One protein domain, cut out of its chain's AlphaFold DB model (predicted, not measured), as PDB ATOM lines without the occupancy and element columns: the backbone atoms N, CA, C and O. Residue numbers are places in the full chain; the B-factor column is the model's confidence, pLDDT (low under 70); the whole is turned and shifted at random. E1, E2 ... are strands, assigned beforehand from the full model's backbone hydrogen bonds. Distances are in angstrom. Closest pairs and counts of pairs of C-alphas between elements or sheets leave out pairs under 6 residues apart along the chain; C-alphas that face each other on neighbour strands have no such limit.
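Overview. This is residues 3 to 64 of the 64 residues of the protein "50S ribosomal protein L21" of Orientia tsutsugamushi str. Gilliam (UniProt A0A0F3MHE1). Two strand hairpins, E1 with E2 and E4 with E5, stand side by side as one twisted sheet of four strands, and a separate two-strand ribbon, E3 with E6, is set off from it, coming nearest with Phe 35 to Ile 5 of E1 and with Leu 60 to Val 38, where E4 begins. A long loop, residues 16 to 31, arches from E2 to E3 and makes the end of the long axis away from E5. The printed part has 62 residues, with no named helix and six named strands in the order E1 to E6; the larger sheet runs E2, E1, E4, E5 and the smaller E3, E6, both antiparallel. The class is all strand, although under half of the residues, 30 of 62, are in named elements. The whole is compact, with a radius of gyration of the C-alphas of 11.8 A, and only just elongated, with spans of 35 by 23 by 19 A.

Arrangement. Begin with E1, residues 3 to 7, whose antiparallel neighbour E2, residues 10 to 15, forms a hairpin with it; look at N 5 and O 12, 2.9 A apart and within hydrogen-bond range. E4, residues 38 to 43, is the other antiparallel neighbour of E1, at 160 degrees between directions, with N 4 and O 40 at 2.8 A. E4 forms a hairpin with E5, residues 46 to 50, where N 41 and O 49 are 2.8 A apart. E2 and E5 are the edge strands of this sheet, which is twisted, its C-alphas lying up to 4.0 A off the best plane. In the smaller sheet, find E3, residues 32 to 35, antiparallel to E6, residues 60 to 63, with N 33 and O 62 at 2.8 A. The closest C-alphas of E1 and E3 are those of Ile 5 and Phe 35, 7.2 A apart. E3 and E4 meet only through their link, and E2 and E6 are apart.

Along the chain. Find C-alpha 3 at (214.570, 175.333, 251.794); from there E1 runs 12.6 A to Thr 7. E2 covers 16.5 A from Arg 10 to Ala 15, and E3 9.9 A from Thr 32 to Phe 35. E4 starts at C-alpha 38, at (213.277, 172.801, 245.432), and runs 14.6 A; E5 runs 12.3 A. E6 runs 10.2 A and ends at C-alpha 63, at (201.817, 183.242, 250.079).

Size, cuts and confidence. The two C-alphas farthest apart are those of Glu 28 and Ser 45, 35.5 A. The printed part has no cut. The link from E2 to E3 is long, with 16 residues. The mean pLDDT of the printed part is 85.8, and no printed residue is under 70.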
ATOM      1  N   ALA A   3     214.423 175.921 253.109       89.88
ATOM      2  CA  ALA A   3     214.570 175.333 251.794       89.88
ATOM      3  C   ALA A   3     215.301 176.307 250.867       89.88
ATOM      4  O   ALA A   3     215.302 177.518 251.085       89.88
ATOM      5  N   VAL A   4     215.948 175.775 249.841       90.69
ATOM      6  CA  VAL A   4     216.496 176.557 248.735       90.69
ATOM      7  C   VAL A   4     215.658 176.233 247.517       90.69
ATOM      8  O   VAL A   4     215.610 175.080 247.091       90.69
ATOM      9  N   ILE A   5     214.983 177.243 246.984       91.06
ATOM     10  CA  ILE A   5     214.160 177.125 245.784       91.06
ATOM     11  C   ILE A   5     214.806 177.869 244.632       91.06
ATOM     12  O   ILE A   5     215.503 178.866 244.829       91.06
ATOM     13  N   LYS A   6     214.547 177.399 243.420       88.81
ATOM     14  CA  LYS A   6     214.872 178.125 242.203       88.81
ATOM     15  C   LYS A   6     213.592 178.716 241.625       88.81
ATOM     16  O   LYS A   6     212.568 178.048 241.550       88.81
ATOM     17  N   THR A   7     213.648 179.990 241.255       88.25
ATOM     18  CA  THR A   7     212.584 180.650 240.494       88.25
ATOM     19  C   THR A   7     213.215 181.586 239.473       88.25
ATOM     20  O   THR A   7     214.152 182.331 239.786       88.25
ATOM     21  N   GLY A   8     212.763 181.480 238.223       85.75
ATOM     22  CA  GLY A   8     213.426 182.101 237.080       85.75
ATOM     23  C   GLY A   8     214.891 181.657 236.970       85.75
ATOM     24  O   GLY A   8     215.216 180.467 237.004       85.75
ATOM     25  N   SER A   9     215.802 182.626 236.868       87.00
ATOM     26  CA  SER A   9     217.249 182.378 236.764       87.00
ATOM     27  C   SER A   9     217.989 182.412 238.107       87.00
ATOM     28  O   SER A   9     219.212 182.275 238.128       87.00
ATOM     29  N   ARG A  10     217.284 182.599 239.233       89.69
ATOM     30  CA  ARG A  10     217.891 182.833 240.556       89.69
ATOM     31  C   ARG A  10     217.481 181.774 241.581       89.69
ATOM     32  O   ARG A  10     216.420 181.161 241.483       89.69
ATOM     33  N   GLN A  11     218.342 181.571 242.577       91.00
ATOM     34  CA  GLN A  11     218.094 180.684 243.716       91.00
ATOM     35  C   GLN A  11     217.865 181.513 244.981       91.00
ATOM     36  O   GLN A  11     218.580 182.486 245.222       91.00
ATOM     37  N   TYR A  12     216.891 181.112 245.794       91.56
ATOM     38  CA  TYR A  12     216.489 181.823 247.002       91.56
ATOM     39  C   TYR A  12     216.401 180.865 248.179       91.56
ATOM     40  O   TYR A  12     215.847 179.771 248.072       91.56
ATOM     41  N   ARG A  13     216.914 181.304 249.330       90.06
ATOM     42  CA  ARG A  13     216.730 180.599 250.597       90.06
ATOM     43  C   ARG A  13     215.454 181.094 251.264       90.06
ATOM     44  O   ARG A  13     215.329 182.281 251.549       90.06
ATOM     45  N   VAL A  14     214.551 180.175 251.558       90.19
ATOM     46  CA  VAL A  14     213.267 180.425 252.213       90.19
ATOM     47  C   VAL A  14     213.192 179.653 253.514       90.19
ATOM     48  O   VAL A  14     213.647 178.518 253.606       90.19
ATOM     49  N   ALA A  15     212.618 180.259 254.539       89.19
ATOM     50  CA  ALA A  15     212.250 179.569 255.763       89.19
ATOM     51  C   ALA A  15     210.804 179.923 256.105       89.19
ATOM     52  O   ALA A  15     210.202 180.802 255.486       89.19
ATOM     53  N   LYS A  16     210.245 179.215 257.086       84.56
ATOM     54  CA  LYS A  16     208.917 179.531 257.606       84.56
ATOM     55  C   LYS A  16     208.862 181.018 257.995       84.56
ATOM     56  O   LYS A  16     209.818 181.522 258.583       84.56
ATOM     57  N   ASP A  17     207.789 181.699 257.596       84.38
ATOM     58  CA  ASP A  17     207.524 183.121 257.870       84.38
ATOM     59  C   ASP A  17     208.552 184.111 257.280       84.38
ATOM     60  O   ASP A  17     208.547 185.299 257.599       84.38
ATOM     61  N   SER A  18     209.442 183.649 256.395       83.12
ATOM     62  CA  SER A  18     210.420 184.519 255.737       83.12
ATOM     63  C   SER A  18     209.819 185.218 254.526       83.12
ATOM     64  O   SER A  18     209.246 184.577 253.648       83.12
ATOM     65  N   ILE A  19     210.033 186.528 254.442       87.25
ATOM     66  CA  ILE A  19     209.653 187.344 253.289       87.25
ATOM     67  C   ILE A  19     210.857 187.426 252.351       87.25
ATOM     68  O   ILE A  19     211.940 187.850 252.756       87.25
ATOM     69  N   ILE A  20     210.671 187.028 251.093       86.56
ATOM     70  CA  ILE A  20     211.699 187.121 250.053       86.56
ATOM     71  C   ILE A  20     211.190 187.953 248.881       86.56
ATOM     72  O   ILE A  20     210.023 187.880 248.509       86.56
ATOM     73  N   LYS A  21     212.080 188.747 248.280       87.38
ATOM     74  CA  LYS A  21     211.783 189.481 247.051       87.38
ATOM     75  C   LYS A  21     212.287 188.674 245.865       87.38
ATOM     76  O   LYS A  21     213.490 188.450 245.745       87.38
ATOM     77  N   ILE A  22     211.364 188.257 245.010       87.88
ATOM     78  CA  ILE A  22     211.648 187.496 243.794       87.88
ATOM     79  C   ILE A  22     211.197 188.267 242.556       87.88
ATOM     80  O   ILE A  22     210.642 189.364 242.653       87.88
ATOM     81  N   GLU A  23     211.504 187.714 241.387       85.00
ATOM     82  CA  GLU A  23     211.005 188.223 240.111       85.00
ATOM     83  C   GLU A  23     209.491 188.004 239.987       85.00
ATOM     84  O   GLU A  23     208.853 187.426 240.867       85.00
ATOM     85  N   LYS A  24     208.896 188.511 238.905       82.81
ATOM     86  CA  LYS A  24     207.457 188.391 238.677       82.81
ATOM     87  C   LYS A  24     207.067 186.910 238.594       82.81
ATOM     88  O   LYS A  24     207.661 186.162 237.824       82.81
ATOM     89  N   ILE A  25     206.075 186.525 239.387       83.06
ATOM     90  CA  ILE A  25     205.490 185.184 239.407       83.06
ATOM     91  C   ILE A  25     204.042 185.253 238.935       83.06
ATOM     92  O   ILE A  25     203.386 186.283 239.097       83.06
ATOM     93  N   ASP A  26     203.552 184.156 238.369       79.56
ATOM     94  CA  ASP A  26     202.139 184.009 238.044       79.56
ATOM     95  C   ASP A  26     201.355 183.710 239.329       79.56
ATOM     96  O   ASP A  26     201.541 182.669 239.963       79.56
ATOM     97  N   GLY A  27     200.519 184.659 239.746       80.81
ATOM     98  CA  GLY A  27     199.719 184.583 240.966       80.81
ATOM     99  C   GLY A  27     199.107 185.934 241.333       80.81
ATOM    100  O   GLY A  27     199.619 186.988 240.953       80.81
ATOM    101  N   GLU A  28     198.003 185.910 242.075       84.00
ATOM    102  CA  GLU A  28     197.351 187.118 242.594       84.00
ATOM    103  C   GLU A  28     197.849 187.448 244.009       84.00
ATOM    104  O   GLU A  28     198.149 186.522 244.773       84.00
ATOM    105  N   PRO A  29     197.939 188.730 244.404       84.62
ATOM    106  CA  PRO A  29     198.290 189.094 245.773       84.62
ATOM    107  C   PRO A  29     197.357 188.405 246.777       84.62
ATOM    108  O   PRO A  29     196.137 188.461 246.644       84.62
ATOM    109  N   GLY A  30     197.919 187.749 247.787       85.31
ATOM    110  CA  GLY A  30     197.187 186.956 248.769       85.31
ATOM    111  C   GLY A  30     196.965 185.489 248.389       85.31
ATOM    112  O   GLY A  30     196.517 184.729 249.252       85.31
ATOM    113  N   SER A  31     197.291 185.074 247.160       88.69
ATOM    114  CA  SER A  31     197.193 183.674 246.728       88.69
ATOM    115  C   SER A  31     198.393 182.841 247.181       88.69
ATOM    116  O   SER A  31     199.474 183.357 247.473       88.69
ATOM    117  N   THR A  32     198.199 181.525 247.256       88.12
ATOM    118  CA  THR A  32     199.279 180.574 247.529       88.12
ATOM    119  C   THR A  32     199.903 180.134 246.211       88.12
ATOM    120  O   THR A  32     199.221 179.570 245.360       88.12
ATOM    121  N   VAL A  33     201.205 180.354 246.064       87.69
ATOM    122  CA  VAL A  33     202.003 179.950 244.908       87.69
ATOM    123  C   VAL A  33     202.835 178.722 245.265       87.69
ATOM    124  O   VAL A  33     203.496 178.679 246.306       87.69
ATOM    125  N   GLU A  34     202.810 177.719 244.389       88.19
ATOM    126  CA  GLU A  34     203.526 176.460 244.580       88.19
ATOM    127  C   GLU A  34     204.842 176.428 243.797       88.19
ATOM    128  O   GLU A  34     204.868 176.549 242.573       88.19
ATOM    129  N   PHE A  35     205.944 176.178 244.499       87.50
ATOM    130  CA  PHE A  35     207.271 175.998 243.924       87.50
ATOM    131  C   PHE A  35     207.647 174.516 243.926       87.50
ATOM    132  O   PHE A  35     207.776 173.886 244.978       87.50
ATOM    133  N   LYS A  36     207.843 173.974 242.720       86.88
ATOM    134  CA  LYS A  36     208.271 172.584 242.480       86.88
ATOM    135  C   LYS A  36     209.792 172.440 242.393       86.88
ATOM    136  O   LYS A  36     210.330 171.367 242.645       86.88
ATOM    137  N   GLU A  37     210.497 173.514 242.043       88.38
ATOM    138  CA  GLU A  37     211.958 173.517 241.913       88.38
ATOM    139  C   GLU A  37     212.641 173.757 243.264       88.38
ATOM    140  O   GLU A  37     213.228 174.812 243.517       88.38
ATOM    141  N   VAL A  38     212.563 172.766 244.152       90.06
ATOM    142  CA  VAL A  38     213.277 172.801 245.432       90.06
ATOM    143  C   VAL A  38     214.604 172.066 245.302       90.06
ATOM    144  O   VAL A  38     214.645 170.878 244.996       90.06
ATOM    145  N   LEU A  39     215.702 172.780 245.523       90.19
ATOM    146  CA  LEU A  39     217.068 172.277 245.372       90.19
ATOM    147  C   LEU A  39     217.584 171.628 246.658       90.19
ATOM    148  O   LEU A  39     218.325 170.650 246.612       90.19
ATOM    149  N   MET A  40     217.203 172.173 247.814       89.38
ATOM    150  CA  MET A  40     217.719 171.727 249.105       89.38
ATOM    151  C   MET A  40     216.722 172.008 250.226       89.38
ATOM    152  O   MET A  40     216.007 173.006 250.184       89.38
ATOM    153  N   ILE A  41     216.735 171.175 251.263       88.44
ATOM    154  CA  ILE A  41     216.078 171.422 252.548       88.44
ATOM    155  C   ILE A  41     217.115 171.237 253.650       88.44
ATOM    156  O   ILE A  41     217.788 170.210 253.714       88.44
ATOM    157  N   GLY A  42     217.244 172.223 254.527       88.75
ATOM    158  CA  GLY A  42     218.149 172.186 255.664       88.75
ATOM    159  C   GLY A  42     217.426 172.404 256.986       88.75
ATOM    160  O   GLY A  42     216.475 173.180 257.103       88.75
ATOM    161  N   GLU A  43     217.914 171.744 258.025       87.38
ATOM    162  CA  GLU A  43     217.492 171.967 259.399       87.38
ATOM    163  C   GLU A  43     218.736 171.981 260.289       87.38
ATOM    164  O   GLU A  43     219.625 171.160 260.115       87.38
ATOM    165  N   TYR A  44     218.814 172.928 261.230       78.81
ATOM    166  CA  TYR A  44     220.015 173.153 262.047       78.81
ATOM    167  C   TYR A  44     220.478 171.914 262.832       78.81
ATOM    168  O   TYR A  44     221.652 171.821 263.172       78.81
ATOM    169  N   SER A  45     219.576 170.968 263.104       81.19
ATOM    170  CA  SER A  45     219.843 169.784 263.930       81.19
ATOM    171  C   SER A  45     219.719 168.458 263.170       81.19
ATOM    172  O   SER A  45     219.725 167.405 263.802       81.19
ATOM    173  N   LYS A  46     219.573 168.476 261.836       82.44
ATOM    174  CA  LYS A  46     219.416 167.263 261.013       82.44
ATOM    175  C   LYS A  46     220.249 167.335 259.731       82.44
ATOM    176  O   LYS A  46     220.530 168.435 259.256       82.44
ATOM    177  N   PRO A  47     220.617 166.183 259.141       80.69
ATOM    178  CA  PRO A  47     221.235 166.164 257.823       80.69
ATOM    179  C   PRO A  47     220.336 166.869 256.803       80.69
ATOM    180  O   PRO A  47     219.128 166.634 256.738       80.69
ATOM    181  N   SER A  48     220.934 167.760 256.019       84.50
ATOM    182  CA  SER A  48     220.249 168.467 254.945       84.50
ATOM    183  C   SER A  48     219.988 167.547 253.755       84.50
ATOM    184  O   SER A  48     220.875 166.815 253.318       84.50
ATOM    185  N   PHE A  49     218.786 167.636 253.192       85.38
ATOM    186  CA  PHE A  49     218.397 166.938 251.973       85.38
ATOM    187  C   PHE A  49     218.783 167.792 250.770       85.38
ATOM    188  O   PHE A  49     218.237 168.878 250.582       85.38
ATOM    189  N   ILE A  50     219.728 167.313 249.966       86.12
ATOM    190  CA  ILE A  50     220.173 167.975 248.737       86.12
ATOM    191  C   ILE A  50     219.628 167.175 247.559       86.12
ATOM    192  O   ILE A  50     219.823 165.964 247.478       86.12
ATOM    193  N   GLY A  51     218.908 167.850 246.668       83.75
ATOM    194  CA  GLY A  51     218.385 167.259 245.449       83.75
ATOM    195  C   GLY A  51     219.442 167.212 244.352       83.75
ATOM    196  O   GLY A  51     220.179 168.173 244.148       83.75
ATOM    197  N   THR A  52     219.473 166.123 243.593       80.88
ATOM    198  CA  THR A  52     220.324 165.981 242.405       80.88
ATOM    199  C   THR A  52     219.421 165.696 241.202       80.88
ATOM    200  O   THR A  52     219.083 164.534 240.969       80.88
ATOM    201  N   PRO A  53     218.951 166.707 240.435       82.50
ATOM    202  CA  PRO A  53     219.156 168.164 240.549       82.50
ATOM    203  C   PRO A  53     218.108 168.910 241.405       82.50
ATOM    204  O   PRO A  53     218.325 170.061 241.764       82.50
ATOM    205  N   ILE A  54     216.972 168.273 241.709       87.12
ATOM    206  CA  ILE A  54     215.892 168.792 242.568       87.12
ATOM    207  C   ILE A  54     215.458 167.706 243.554       87.12
ATOM    208  O   ILE A  54     215.599 166.510 243.281       87.12
ATOM    209  N   VAL A  55     214.916 168.109 244.700       85.19
ATOM    210  CA  VAL A  55     214.327 167.201 245.686       85.19
ATOM    211  C   VAL A  55     212.975 166.731 245.144       85.19
ATOM    212  O   VAL A  55     211.998 167.478 245.130       85.19
ATOM    213  N   LYS A  56     212.918 165.491 244.646       80.00
ATOM    214  CA  LYS A  56     211.681 164.913 244.100       80.00
ATOM    215  C   LYS A  56     210.622 164.759 245.193       80.00
ATOM    216  O   LYS A  56     210.925 164.311 246.293       80.00
ATOM    217  N   GLY A  57     209.373 165.078 244.850       77.56
ATOM    218  CA  GLY A  57     208.222 164.920 245.743       77.56
ATOM    219  C   GLY A  57     208.034 166.053 246.753       77.56
ATOM    220  O   GLY A  57     207.196 165.923 247.640       77.56
ATOM    221  N   LEU A  58     208.780 167.156 246.623       79.75
ATOM    222  CA  LEU A  58     208.593 168.330 247.465       79.75
ATOM    223  C   LEU A  58     207.786 169.415 246.747       79.75
ATOM    224  O   LEU A  58     208.097 169.792 245.619       79.75
ATOM    225  N   LEU A  59     206.778 169.939 247.437       81.12
ATOM    226  CA  LEU A  59     205.998 171.101 247.028       81.12
ATOM    227  C   LEU A  59     206.149 172.159 248.110       81.12
ATOM    228  O   LEU A  59     205.815 171.913 249.270       81.12
ATOM    229  N   LEU A  60     206.683 173.320 247.743       84.81
ATOM    230  CA  LEU A  60     206.792 174.440 248.664       84.81
ATOM    231  C   LEU A  60     205.704 175.463 248.359       84.81
ATOM    232  O   LEU A  60     205.620 175.961 247.243       84.81
ATOM    233  N   GLN A  61     204.895 175.793 249.356       86.81
ATOM    234  CA  GLN A  61     203.822 176.772 249.235       86.81
ATOM    235  C   GLN A  61     204.262 178.094 249.866       86.81
ATOM    236  O   GLN A  61     204.643 178.131 251.037       86.81
ATOM    237  N   LEU A  62     204.221 179.171 249.087       84.56
ATOM    238  CA  LEU A  62     204.454 180.535 249.557       84.56
ATOM    239  C   LEU A  62     203.193 181.360 249.341       84.56
ATOM    240  O   LEU A  62     202.506 181.187 248.343       84.56
ATOM    241  N   LYS A  63     202.898 182.274 250.262       85.19
ATOM    242  CA  LYS A  63     201.817 183.242 250.079       85.19
ATOM    243  C   LYS A  63     202.377 184.484 249.387       85.19
ATOM    244  O   LYS A  63     203.377 185.021 249.869       85.19
ATOM    245  N   TYR A  64     201.770 184.879 248.269       80.75
ATOM    246  CA  TYR A  64     202.119 186.098 247.539       80.75
ATOM    247  C   TYR A  64     201.538 187.341 248.218       80.75
ATOM    248  O   TYR A  64     200.411 187.249 248.759       80.75
TER     249      TYR A  64